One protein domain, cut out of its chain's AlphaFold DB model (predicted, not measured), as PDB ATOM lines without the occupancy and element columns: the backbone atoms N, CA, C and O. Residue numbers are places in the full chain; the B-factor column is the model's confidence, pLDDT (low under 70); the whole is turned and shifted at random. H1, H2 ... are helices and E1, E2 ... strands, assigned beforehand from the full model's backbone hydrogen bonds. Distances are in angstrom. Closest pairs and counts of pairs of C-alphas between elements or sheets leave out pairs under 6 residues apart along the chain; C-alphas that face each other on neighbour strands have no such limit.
ATOM      1  N   GLU A   2     164.062 262.382 180.933       66.69
ATOM      2  CA  GLU A   2     163.470 261.392 181.860       66.69
ATOM      3  C   GLU A   2     162.151 261.815 182.539       66.69
ATOM      4  O   GLU A   2     161.178 261.072 182.529       66.69
ATOM      5  N   ARG A   3     162.035 263.060 183.027       62.75
ATOM      6  CA  ARG A   3     160.783 263.571 183.632       62.75
ATOM      7  C   ARG A   3     159.596 263.710 182.662       62.75
ATOM      8  O   ARG A   3     158.485 263.954 183.118       62.75
ATOM      9  N   ILE A   4     159.841 263.666 181.354       63.56
ATOM     10  CA  ILE A   4     158.850 263.889 180.287       63.56
ATOM     11  C   ILE A   4     158.551 262.578 179.552       63.56
ATOM     12  O   ILE A   4     157.399 262.326 179.219       63.56
ATOM     13  N   THR A   5     159.571 261.753 179.304       60.44
ATOM     14  CA  THR A   5     159.463 260.536 178.483       60.44
ATOM     15  C   THR A   5     159.699 259.241 179.256       60.44
ATOM     16  O   THR A   5     159.514 258.175 178.685       60.44
ATOM     17  N   GLY A   6     160.136 259.310 180.519       66.19
ATOM     18  CA  GLY A   6     160.629 258.147 181.270       66.19
ATOM     19  C   GLY A   6     162.015 257.661 180.829       66.19
ATOM     20  O   GLY A   6     162.552 256.751 181.439       66.19
ATOM     21  N   GLU A   7     162.607 258.290 179.808       73.38
ATOM     22  CA  GLU A   7     163.859 257.874 179.169       73.38
ATOM     23  C   GLU A   7     164.860 259.035 179.096       73.38
ATOM     24  O   GLU A   7     164.484 260.208 178.981       73.38
ATOM     25  N   HIS A   8     166.159 258.734 179.122       79.00
ATOM     26  CA  HIS A   8     167.197 259.769 179.001       79.00
ATOM     27  C   HIS A   8     167.318 260.336 177.581       79.00
ATOM     28  O   HIS A   8     167.758 261.475 177.413       79.00
ATOM     29  N   GLN A   9     166.892 259.570 176.578       83.56
ATOM     30  CA  GLN A   9     166.956 259.920 175.163       83.56
ATOM     31  C   GLN A   9     165.575 259.787 174.523       83.56
ATOM     32  O   GLN A   9     164.744 258.991 174.958       83.56
ATOM     33  N   ALA A  10     165.334 260.574 173.483       88.69
ATOM     34  CA  ALA A  10     164.108 260.535 172.704       88.69
ATOM     35  C   ALA A  10     164.411 260.920 171.256       88.69
ATOM     36  O   ALA A  10     165.423 261.566 170.984       88.69
ATOM     37  N   LEU A  11     163.524 260.525 170.350       90.19
ATOM     38  CA  LEU A  11     163.641 260.792 168.924       90.19
ATOM     39  C   LEU A  11     162.697 261.917 168.515       90.19
ATOM     40  O   LEU A  11     161.573 262.012 169.010       90.19
ATOM     41  N   ILE A  12     163.165 262.756 167.597       90.12
ATOM     42  CA  ILE A  12     162.398 263.834 166.967       90.12
ATOM     43  C   ILE A  12     162.500 263.680 165.455       90.12
ATOM     44  O   ILE A  12     163.427 263.035 164.962       90.12
ATOM     45  N   SER A  13     161.536 264.220 164.710       89.50
ATOM     46  CA  SER A  13     161.603 264.111 163.255       89.50
ATOM     47  C   SER A  13     162.700 265.019 162.694       89.50
ATOM     48  O   SER A  13     162.991 266.075 163.255       89.50
ATOM     49  N   GLN A  43     165.407 249.742 165.898       89.38
ATOM     50  CA  GLN A  43     166.777 250.000 166.356       89.38
ATOM     51  C   GLN A  43     167.291 251.374 165.920       89.38
ATOM     52  O   GLN A  43     166.812 251.951 164.949       89.38
ATOM     53  N   LEU A  44     168.308 251.875 166.625       91.94
ATOM     54  CA  LEU A  44     169.116 253.003 166.163       91.94
ATOM     55  C   LEU A  44     170.273 252.488 165.310       91.94
ATOM     56  O   LEU A  44     170.934 251.516 165.677       91.94
ATOM     57  N   ILE A  45     170.534 253.163 164.197       92.25
ATOM     58  CA  ILE A  45     171.618 252.852 163.266       92.25
ATOM     59  C   ILE A  45     172.436 254.104 162.963       92.25
ATOM     60  O   ILE A  45     171.932 255.222 163.012       92.25
ATOM     61  N   MET A  46     173.710 253.913 162.627       91.88
ATOM     62  CA  MET A  46     174.595 254.984 162.174       91.88
ATOM     63  C   MET A  46     174.673 254.963 160.646       91.88
ATOM     64  O   MET A  46     175.068 253.953 160.065       91.88
ATOM     65  N   ALA A  47     174.342 256.076 159.996       86.56
ATOM     66  CA  ALA A  47     174.443 256.242 158.551       86.56
ATOM     67  C   ALA A  47     175.179 257.545 158.232       86.56
ATOM     68  O   ALA A  47     174.752 258.620 158.640       86.56
ATOM     69  N   HIS A  48     176.303 257.454 157.514       86.69
ATOM     70  CA  HIS A  48     177.138 258.611 157.149       86.69
ATOM     71  C   HIS A  48     177.487 259.536 158.333       86.69
ATOM     72  O   HIS A  48     177.532 260.753 158.192       86.69
ATOM     73  N   GLY A  49     177.731 258.956 159.514       87.56
ATOM     74  CA  GLY A  49     178.071 259.710 160.725       87.56
ATOM     75  C   GLY A  49     176.880 260.350 161.448       87.56
ATOM     76  O   GLY A  49     177.095 261.062 162.422       87.56
ATOM     77  N   CYS A  50     175.645 260.086 161.012       86.31
ATOM     78  CA  CYS A  50     174.429 260.527 161.684       86.31
ATOM     79  C   CYS A  50     173.639 259.333 162.237       86.31
ATOM     80  O   CYS A  50     173.489 258.306 161.567       86.31
ATOM     81  N   LEU A  51     173.117 259.473 163.457       90.12
ATOM     82  CA  LEU A  51     172.169 258.516 164.020       90.12
ATOM     83  C   LEU A  51     170.805 258.660 163.337       90.12
ATOM     84  O   LEU A  51     170.231 259.744 163.278       90.12
ATOM     85  N   GLY A  52     170.274 257.535 162.877       89.81
ATOM     86  CA  GLY A  52     168.903 257.379 162.409       89.81
ATOM     87  C   GLY A  52     168.247 256.168 163.062       89.81
ATOM     88  O   GLY A  52     168.882 255.423 163.808       89.81
ATOM     89  N   GLU A  53     166.969 255.959 162.779       91.00
ATOM     90  CA  GLU A  53     166.230 254.782 163.233       91.00
ATOM     91  C   GLU A  53     165.967 253.818 162.063       91.00
ATOM     92  O   GLU A  53     165.851 254.248 160.910       91.00
ATOM     93  N   THR A  54     165.903 252.509 162.335       90.12
ATOM     94  CA  THR A  54     165.358 251.540 161.369       90.12
ATOM     95  C   THR A  54     163.868 251.810 161.163       90.12
ATOM     96  O   THR A  54     163.252 252.570 161.901       90.12
ATOM     97  N   LEU A  55     163.256 251.238 160.128       86.56
ATOM     98  CA  LEU A  55     161.860 251.515 159.812       86.56
ATOM     99  C   LEU A  55     160.943 251.140 160.988       86.56
ATOM    100  O   LEU A  55     160.670 249.965 161.225       86.56
ATOM    101  N   PHE A  56     160.407 252.154 161.670       83.94
ATOM    102  CA  PHE A  56     159.363 251.969 162.669       83.94
ATOM    103  C   PHE A  56     158.025 251.686 161.987       83.94
ATOM    104  O   PHE A  56     157.354 252.575 161.450       83.94
ATOM    105  N   THR A  57     157.618 250.426 161.997       73.75
ATOM    106  CA  THR A  57     156.427 249.956 161.291       73.75
ATOM    107  C   THR A  57     155.141 250.133 162.095       73.75
ATOM    108  O   THR A  57     154.380 249.195 162.317       73.75
ATOM    109  N   GLY A  58     154.825 251.379 162.454       68.88
ATOM    110  CA  GLY A  58     153.476 251.720 162.903       68.88
ATOM    111  C   GLY A  58     152.415 251.398 161.826       68.88
ATOM    112  O   GLY A  58     152.752 251.226 160.647       68.88
ATOM    113  N   PRO A  59     151.107 251.397 162.160       63.78
ATOM    114  CA  PRO A  59     150.035 250.975 161.244       63.78
ATOM    115  C   PRO A  59     150.029 251.680 159.879       63.78
ATOM    116  O   PRO A  59     149.486 251.159 158.907       63.78
ATOM    117  N   GLN A  60     150.593 252.889 159.803       69.31
ATOM    118  CA  GLN A  60     150.696 253.684 158.583       69.31
ATOM    119  C   GLN A  60     151.886 253.302 157.700       69.31
ATOM    120  O   GLN A  60     151.708 253.200 156.489       69.31
ATOM    121  N   ALA A  61     153.055 253.030 158.284       70.75
ATOM    122  CA  ALA A  61     154.246 252.626 157.539       70.75
ATOM    123  C   ALA A  61     154.018 251.289 156.818       70.75
ATOM    124  O   ALA A  61     154.353 251.150 155.646       70.75
ATOM    125  N   LEU A  62     153.307 250.354 157.458       69.56
ATOM    126  CA  LEU A  62     152.927 249.086 156.831       69.56
ATOM    127  C   LEU A  62     152.080 249.233 155.565       69.56
ATOM    128  O   LEU A  62     152.138 248.375 154.688       69.56
ATOM    129  N   ARG A  63     151.288 250.305 155.454       70.50
ATOM    130  CA  ARG A  63     150.479 250.566 154.254       70.50
ATOM    131  C   ARG A  63     151.310 251.096 153.091       70.50
ATOM    132  O   ARG A  63     150.870 250.980 151.954       70.50
ATOM    133  N   MET A  64     152.476 251.674 153.374       74.31
ATOM    134  CA  MET A  64     153.395 252.183 152.354       74.31
ATOM    135  C   MET A  64     154.261 251.070 151.759       74.31
ATOM    136  O   MET A  64     154.741 251.212 150.639       74.31
ATOM    137  N   ILE A  65     154.419 249.949 152.472       76.50
ATOM    138  CA  ILE A  65     155.136 248.777 151.969       76.50
ATOM    139  C   ILE A  65     154.225 248.008 150.991       76.50
ATOM    140  O   ILE A  65     153.126 247.573 151.382       76.50
ATOM    141  N   PRO A  66     154.663 247.780 149.736       82.62
ATOM    142  CA  PRO A  66     153.918 246.986 148.768       82.62
ATOM    143  C   PRO A  66     153.508 245.626 149.337       82.62
ATOM    144  O   PRO A  66     154.235 245.000 150.107       82.62
ATOM    145  N   ALA A  67     152.324 245.144 148.954       81.19
ATOM    146  CA  ALA A  67     151.809 243.869 149.458       81.19
ATOM    147  C   ALA A  67     152.746 242.686 149.156       81.19
ATOM    148  O   ALA A  67     152.809 241.744 149.937       81.19
ATOM    149  N   GLU A  68     153.474 242.744 148.041       84.12
ATOM    150  CA  GLU A  68     154.481 241.751 147.671       84.12
ATOM    151  C   GLU A  68     155.679 241.762 148.620       84.12
ATOM    152  O   GLU A  68     155.971 240.731 149.221       84.12
ATOM    153  N   SER A  69     156.269 242.932 148.867       82.00
ATOM    154  CA  SER A  69     157.370 243.091 149.821       82.00
ATOM    155  C   SER A  69     156.966 242.698 151.241       82.00
ATOM    156  O   SER A  69     157.770 242.127 151.964       82.00
ATOM    157  N   ARG A  70     155.706 242.932 151.647       78.12
ATOM    158  CA  ARG A  70     155.190 242.446 152.940       78.12
ATOM    159  C   ARG A  70     155.154 240.922 153.022       78.12
ATOM    160  O   ARG A  70     155.494 240.369 154.062       78.12
ATOM    161  N   ARG A  71     154.738 240.236 151.950       82.38
ATOM    162  CA  ARG A  71     154.735 238.764 151.910       82.38
ATOM    163  C   ARG A  71     156.150 238.204 151.971       82.38
ATOM    164  O   ARG A  71     156.380 237.249 152.701       82.38
ATOM    165  N   GLU A  72     157.074 238.812 151.235       85.50
ATOM    166  CA  GLU A  72     158.491 238.446 151.275       85.50
ATOM    167  C   GLU A  72     159.085 238.664 152.674       85.50
ATOM    168  O   GLU A  72     159.701 237.756 153.221       85.50
ATOM    169  N   LEU A  73     158.801 239.809 153.303       79.00
ATOM    170  CA  LEU A  73     159.186 240.106 154.686       79.00
ATOM    171  C   LEU A  73     158.691 239.043 155.669       79.00
ATOM    172  O   LEU A  73     159.484 238.530 156.447       79.00
ATOM    173  N   HIS A  74     157.411 238.671 155.601       78.12
ATOM    174  CA  HIS A  74     156.854 237.613 156.449       78.12
ATOM    175  C   HIS A  74     157.467 236.234 156.181       78.12
ATOM    176  O   HIS A  74     157.561 235.423 157.098       78.12
ATOM    177  N   ALA A  75     157.870 235.946 154.941       84.94
ATOM    178  CA  ALA A  75     158.526 234.686 154.606       84.94
ATOM    179  C   ALA A  75     159.972 234.630 155.129       84.94
ATOM    180  O   ALA A  75     160.416 233.581 155.586       84.94
ATOM    181  N   LEU A  76     160.697 235.751 155.062       82.81
ATOM    182  CA  LEU A  76     162.088 235.855 155.513       82.81
ATOM    183  C   LEU A  76     162.210 236.014 157.030       82.81
ATOM    184  O   LEU A  76     163.184 235.549 157.618       82.81
ATOM    185  N   LEU A  77     161.236 236.671 157.660       76.25
ATOM    186  CA  LEU A  77     161.217 236.989 159.085       76.25
ATOM    187  C   LEU A  77     159.839 236.613 159.665       76.25
ATOM    188  O   LEU A  77     158.983 237.479 159.842       76.25
ATOM    189  N   PRO A  78     159.600 235.317 159.947       73.75
ATOM    190  CA  PRO A  78     158.288 234.820 160.379       73.75
ATOM    191  C   PRO A  78     157.839 235.409 161.718       73.75
ATOM    192  O   PRO A  78     156.659 235.698 161.903       73.75
ATOM    193  N   ASP A  79     158.803 235.627 162.615       71.62
ATOM    194  CA  ASP A  79     158.599 236.129 163.977       71.62
ATOM    195  C   ASP A  79     158.778 237.647 164.077       71.62
ATOM    196  O   ASP A  79     159.035 238.174 165.159       71.62
ATOM    197  N   ILE A  80     158.706 238.365 162.952       70.00
ATOM    198  CA  ILE A  80     158.850 239.815 162.966       70.00
ATOM    199  C   ILE A  80     157.694 240.423 163.762       70.00
ATOM    200  O   ILE A  80     156.553 240.489 163.297       70.00
ATOM    201  N   ASP A  81     157.983 240.870 164.986       64.69
ATOM    202  CA  ASP A  81     157.148 241.884 165.611       64.69
ATOM    203  C   ASP A  81     157.330 243.107 164.735       64.69
ATOM    204  O   ASP A  81     158.426 243.656 164.621       64.69
ATOM    205  N   ILE A  82     156.280 243.462 164.007       63.50
ATOM    206  CA  ILE A  82     156.321 244.541 163.041       63.50
ATOM    207  C   ILE A  82     156.376 245.859 163.819       63.50
ATOM    208  O   ILE A  82     155.400 246.601 163.862       63.50
ATOM    209  N   GLY A  83     157.534 246.151 164.424       58.88
ATOM    210  CA  GLY A  83     157.980 247.424 164.976       58.88
ATOM    211  C   GLY A  83     156.867 248.244 165.605       58.88
ATOM    212  O   GLY A  83     156.685 249.395 165.222       58.88
ATOM    213  N   THR A  84     156.083 247.656 166.510       66.56
ATOM    214  CA  THR A  84     155.047 248.403 167.241       66.56
ATOM    215  C   THR A  84     155.629 249.106 168.463       66.56
ATOM    216  O   THR A  84     155.134 250.158 168.872       66.56
ATOM    217  N   THR A  85     156.729 248.570 168.995       83.12
ATOM    218  CA  THR A  85     157.468 249.150 170.114       83.12
ATOM    219  C   THR A  85     158.629 249.990 169.594       83.12
ATOM    220  O   THR A  85     159.490 249.474 168.877       83.12
ATOM    221  N   PRO A  86     158.679 251.295 169.904       86.31
ATOM    222  CA  PRO A  86     159.750 252.131 169.409       86.31
ATOM    223  C   PRO A  86     161.039 251.927 170.225       86.31
ATOM    224  O   PRO A  86     160.978 251.793 171.444       86.31
ATOM    225  N   VAL A  87     162.214 251.976 169.575       89.81
ATOM    226  CA  VAL A  87     163.528 251.882 170.243       89.81
ATOM    227  C   VAL A  87     163.711 252.970 171.298       89.81
ATOM    228  O   VAL A  87     164.384 252.771 172.308       89.81
ATOM    229  N   ARG A  88     163.113 254.138 171.060       90.38
ATOM    230  CA  ARG A  88     163.075 255.285 171.963       90.38
ATOM    231  C   ARG A  88     161.751 256.027 171.783       90.38
ATOM    232  O   ARG A  88     161.193 256.000 170.688       90.38
ATOM    233  N   PRO A  89     161.264 256.744 172.806       89.50
ATOM    234  CA  PRO A  89     160.059 257.551 172.676       89.50
ATOM    235  C   PRO A  89     160.195 258.602 171.568       89.50
ATOM    236  O   PRO A  89     161.185 259.333 171.520       89.50
ATOM    237  N   HIS A  90     159.175 258.719 170.717       87.94
ATOM    238  CA  HIS A  90     159.060 259.820 169.761       87.94
ATOM    239  C   HIS A  90     158.424 261.033 170.444       87.94
ATOM    240  O   HIS A  90     157.290 260.968 170.923       87.94
ATOM    241  N   LEU A  91     159.132 262.156 170.478       89.56
ATOM    242  CA  LEU A  91     158.606 263.425 170.970       89.56
ATOM    243  C   LEU A  91     157.860 264.157 169.859       89.56
ATOM    244  O   LEU A  91     158.349 264.259 168.739       89.56
ATOM    245  N   ARG A  92     156.672 264.679 170.180       87.19
ATOM    246  CA  ARG A  92     155.836 265.480 169.273       87.19
ATOM    247  C   ARG A  92     155.002 266.490 170.053       87.19
ATOM    248  O   ARG A  92     154.638 266.218 171.197       87.19
ATOM    249  N   GLY A  93     154.637 267.601 169.415       89.81
ATOM    250  CA  GLY A  93     153.766 268.637 169.984       89.81
ATOM    251  C   GLY A  93     154.320 269.237 171.280       89.81
ATOM    252  O   GLY A  93     155.524 269.335 171.457       89.81
ATOM    253  N   ARG A  94     153.450 269.557 172.247       87.88
ATOM    254  CA  ARG A  94     153.829 270.334 173.450       87.88
ATOM    255  C   ARG A  94     155.089 269.855 174.197       87.88
ATOM    256  O   ARG A  94     155.845 270.710 174.659       87.88
ATOM    257  N   PRO A  95     155.327 268.543 174.416       86.31
ATOM    258  CA  PRO A  95     156.589 268.068 174.986       86.31
ATOM    259  C   PRO A  95     157.828 268.460 174.171       86.31
ATOM    260  O   PRO A  95     158.824 268.858 174.771       86.31
ATOM    261  N   LEU A  96     157.751 268.362 172.842       88.94
ATOM    262  CA  LEU A  96     158.814 268.732 171.911       88.94
ATOM    263  C   LEU A  96     159.065 270.243 171.938       88.94
ATOM    264  O   LEU A  96     160.194 270.650 172.194       88.94
ATOM    265  N   ASP A  97     158.008 271.050 171.821       88.44
ATOM    266  CA  ASP A  97     158.094 272.518 171.826       88.44
ATOM    267  C   ASP A  97     158.840 273.030 173.073       88.44
ATOM    268  O   ASP A  97     159.713 273.893 173.008       88.44
ATOM    269  N   LYS A  98     158.545 272.440 174.243       86.50
ATOM    270  CA  LYS A  98     159.219 272.779 175.509       86.50
ATOM    271  C   LYS A  98     160.705 272.443 175.505       86.50
ATOM    272  O   LYS A  98     161.483 273.113 176.184       86.50
ATOM    273  N   ILE A  99     161.090 271.363 174.834       83.56
ATOM    274  CA  ILE A  99     162.483 270.925 174.760       83.56
ATOM    275  C   ILE A  99     163.257 271.816 173.796       83.56
ATOM    276  O   ILE A  99     164.356 272.235 174.154       83.56
ATOM    277  N   ILE A 100     162.671 272.145 172.643       86.25
ATOM    278  CA  ILE A 100     163.250 273.060 171.655       86.25
ATOM    279  C   ILE A 100     163.493 274.431 172.292       86.25
ATOM    280  O   ILE A 100     164.638 274.879 172.336       86.25
ATOM    281  N   ALA A 101     162.470 275.024 172.918       85.25
ATOM    282  CA  ALA A 101     162.600 276.311 173.605       85.25
ATOM    283  C   ALA A 101     163.702 276.284 174.681       85.25
ATOM    284  O   ALA A 101     164.570 277.151 174.742       85.25
ATOM    285  N   ARG A 102     163.738 275.224 175.500       82.12
ATOM    286  CA  ARG A 102     164.774 275.068 176.530       82.12
ATOM    287  C   ARG A 102     166.181 274.923 175.943       82.12
ATOM    288  O   ARG A 102     167.144 275.291 176.617       82.12
ATOM    289  N   HIS A 103     166.314 274.300 174.776       78.75
ATOM    290  CA  HIS A 103     167.598 274.096 174.116       78.75
ATOM    291  C   HIS A 103     168.168 275.423 173.608       78.75
ATOM    292  O   HIS A 103     169.334 275.721 173.869       78.75
ATOM    293  N   GLN A 104     167.319 276.236 172.978       78.56
ATOM    294  CA  GLN A 104     167.654 277.575 172.495       78.56
ATOM    295  C   GLN A 104     168.085 278.502 173.645       78.56
ATOM    296  O   GLN A 104     169.127 279.144 173.552       78.56
ATOM    297  N   ASP A 105     167.375 278.473 174.780       76.94
ATOM    298  CA  ASP A 105     167.695 279.302 175.957       76.94
ATOM    299  C   ASP A 105     169.051 278.977 176.613       76.94
ATOM    300  O   ASP A 105     169.611 279.804 177.333       76.94
ATOM    301  N   HIS A 106     169.580 277.763 176.420       67.31
ATOM    302  CA  HIS A 106     170.778 277.297 177.128       67.31
ATOM    303  C   HIS A 106     172.011 277.090 176.240       67.31
ATOM    304  O   HIS A 106     173.015 276.605 176.764       67.31
TER     305      HIS A 106
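What this domain is: This is residues 2 to 13 and 43 to 106 of the 112 residues of the protein "Hint_2 domain-containing protein" of Rhodobacteraceae bacterium HIMB11 (UniProt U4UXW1). This is a drawn-out, loosely joined model with helix H3 at one end of its length and helix H4 at the other, and a long stretch without a named element, residues 77 to 93, running between them. A small hairpin of two strands, E1 and E2, lies to one side of that length, while the short helix H1 is near the H4 end, the short helix H2 is near the H3 end, and no helix touches another. The printed part has 76 residues, with four named helices and two named strands in the order H1, E1, E2, H2, H3, H4; the sheet's order is E1 - E2, antiparallel, and the class is mixed, helices and strands. The whole is loose, with a radius of gyration of the C-alphas of 15.9 A, and elongated, spanning 50 by 27 by 20 A.

Where its parts are: Find C-alpha 2 at (163.470, 261.392, 181.860), where H1 begins; it covers residues 2 to 5. Past the cut, look for E1 at residues 44 to 47, 9.8 A from first to last C-alpha, starting at (169.116, 253.003, 166.163). E2 follows at residues 50 to 53, 10.1 A long. H2 is residues 61 to 64, and H3 is residues 67 to 76, 14.4 A long. H4, the longest helix, runs 16.7 A through residues 94 to 105 and ends at C-alpha 105, (167.695, 279.302, 175.957).

How they stand to each other: Start with the sheet: E1 and E2 form a hairpin with a tight link, antiparallel at 138 degrees between their directions. Look at N 45 and O 52, 2.8 A apart, and N 47 and O 50, 2.9 A apart, both within hydrogen-bond range. C-alphas 44 and 53 face each other at 4.5 A. H1 and H4 are close but not clearly touching; their closest C-alphas, of Ile 4 and Pro 95, are 7.1 A apart. H2 and H3 are only just apart, 8.0 A at their closest C-alphas, although a tight link joins them. H3 and H4 are apart, and so are, for instance, E2 and H4. In H3 and H4 every O i to N i+4 pair is within hydrogen-bond range; H1 and H2 are too short for such a pair.

The domain as a whole: The two C-alphas farthest apart are those of Ala 75 and Asp 105, at 50.3 A. Residues 75 to 80 stand free, as do residues 100 to 106, of which 100 to 105 belong to H4. Residues 14 to 42 are not printed, and C-alphas 13 and 43 are 15.3 A apart across the cut. The link from H3 to H4 is long, with 17 residues. The mean pLDDT of the printed part is 80.4, and it is under 70 at residues 2 to 6, 58 to 60, 62, 81 to 84 and 106.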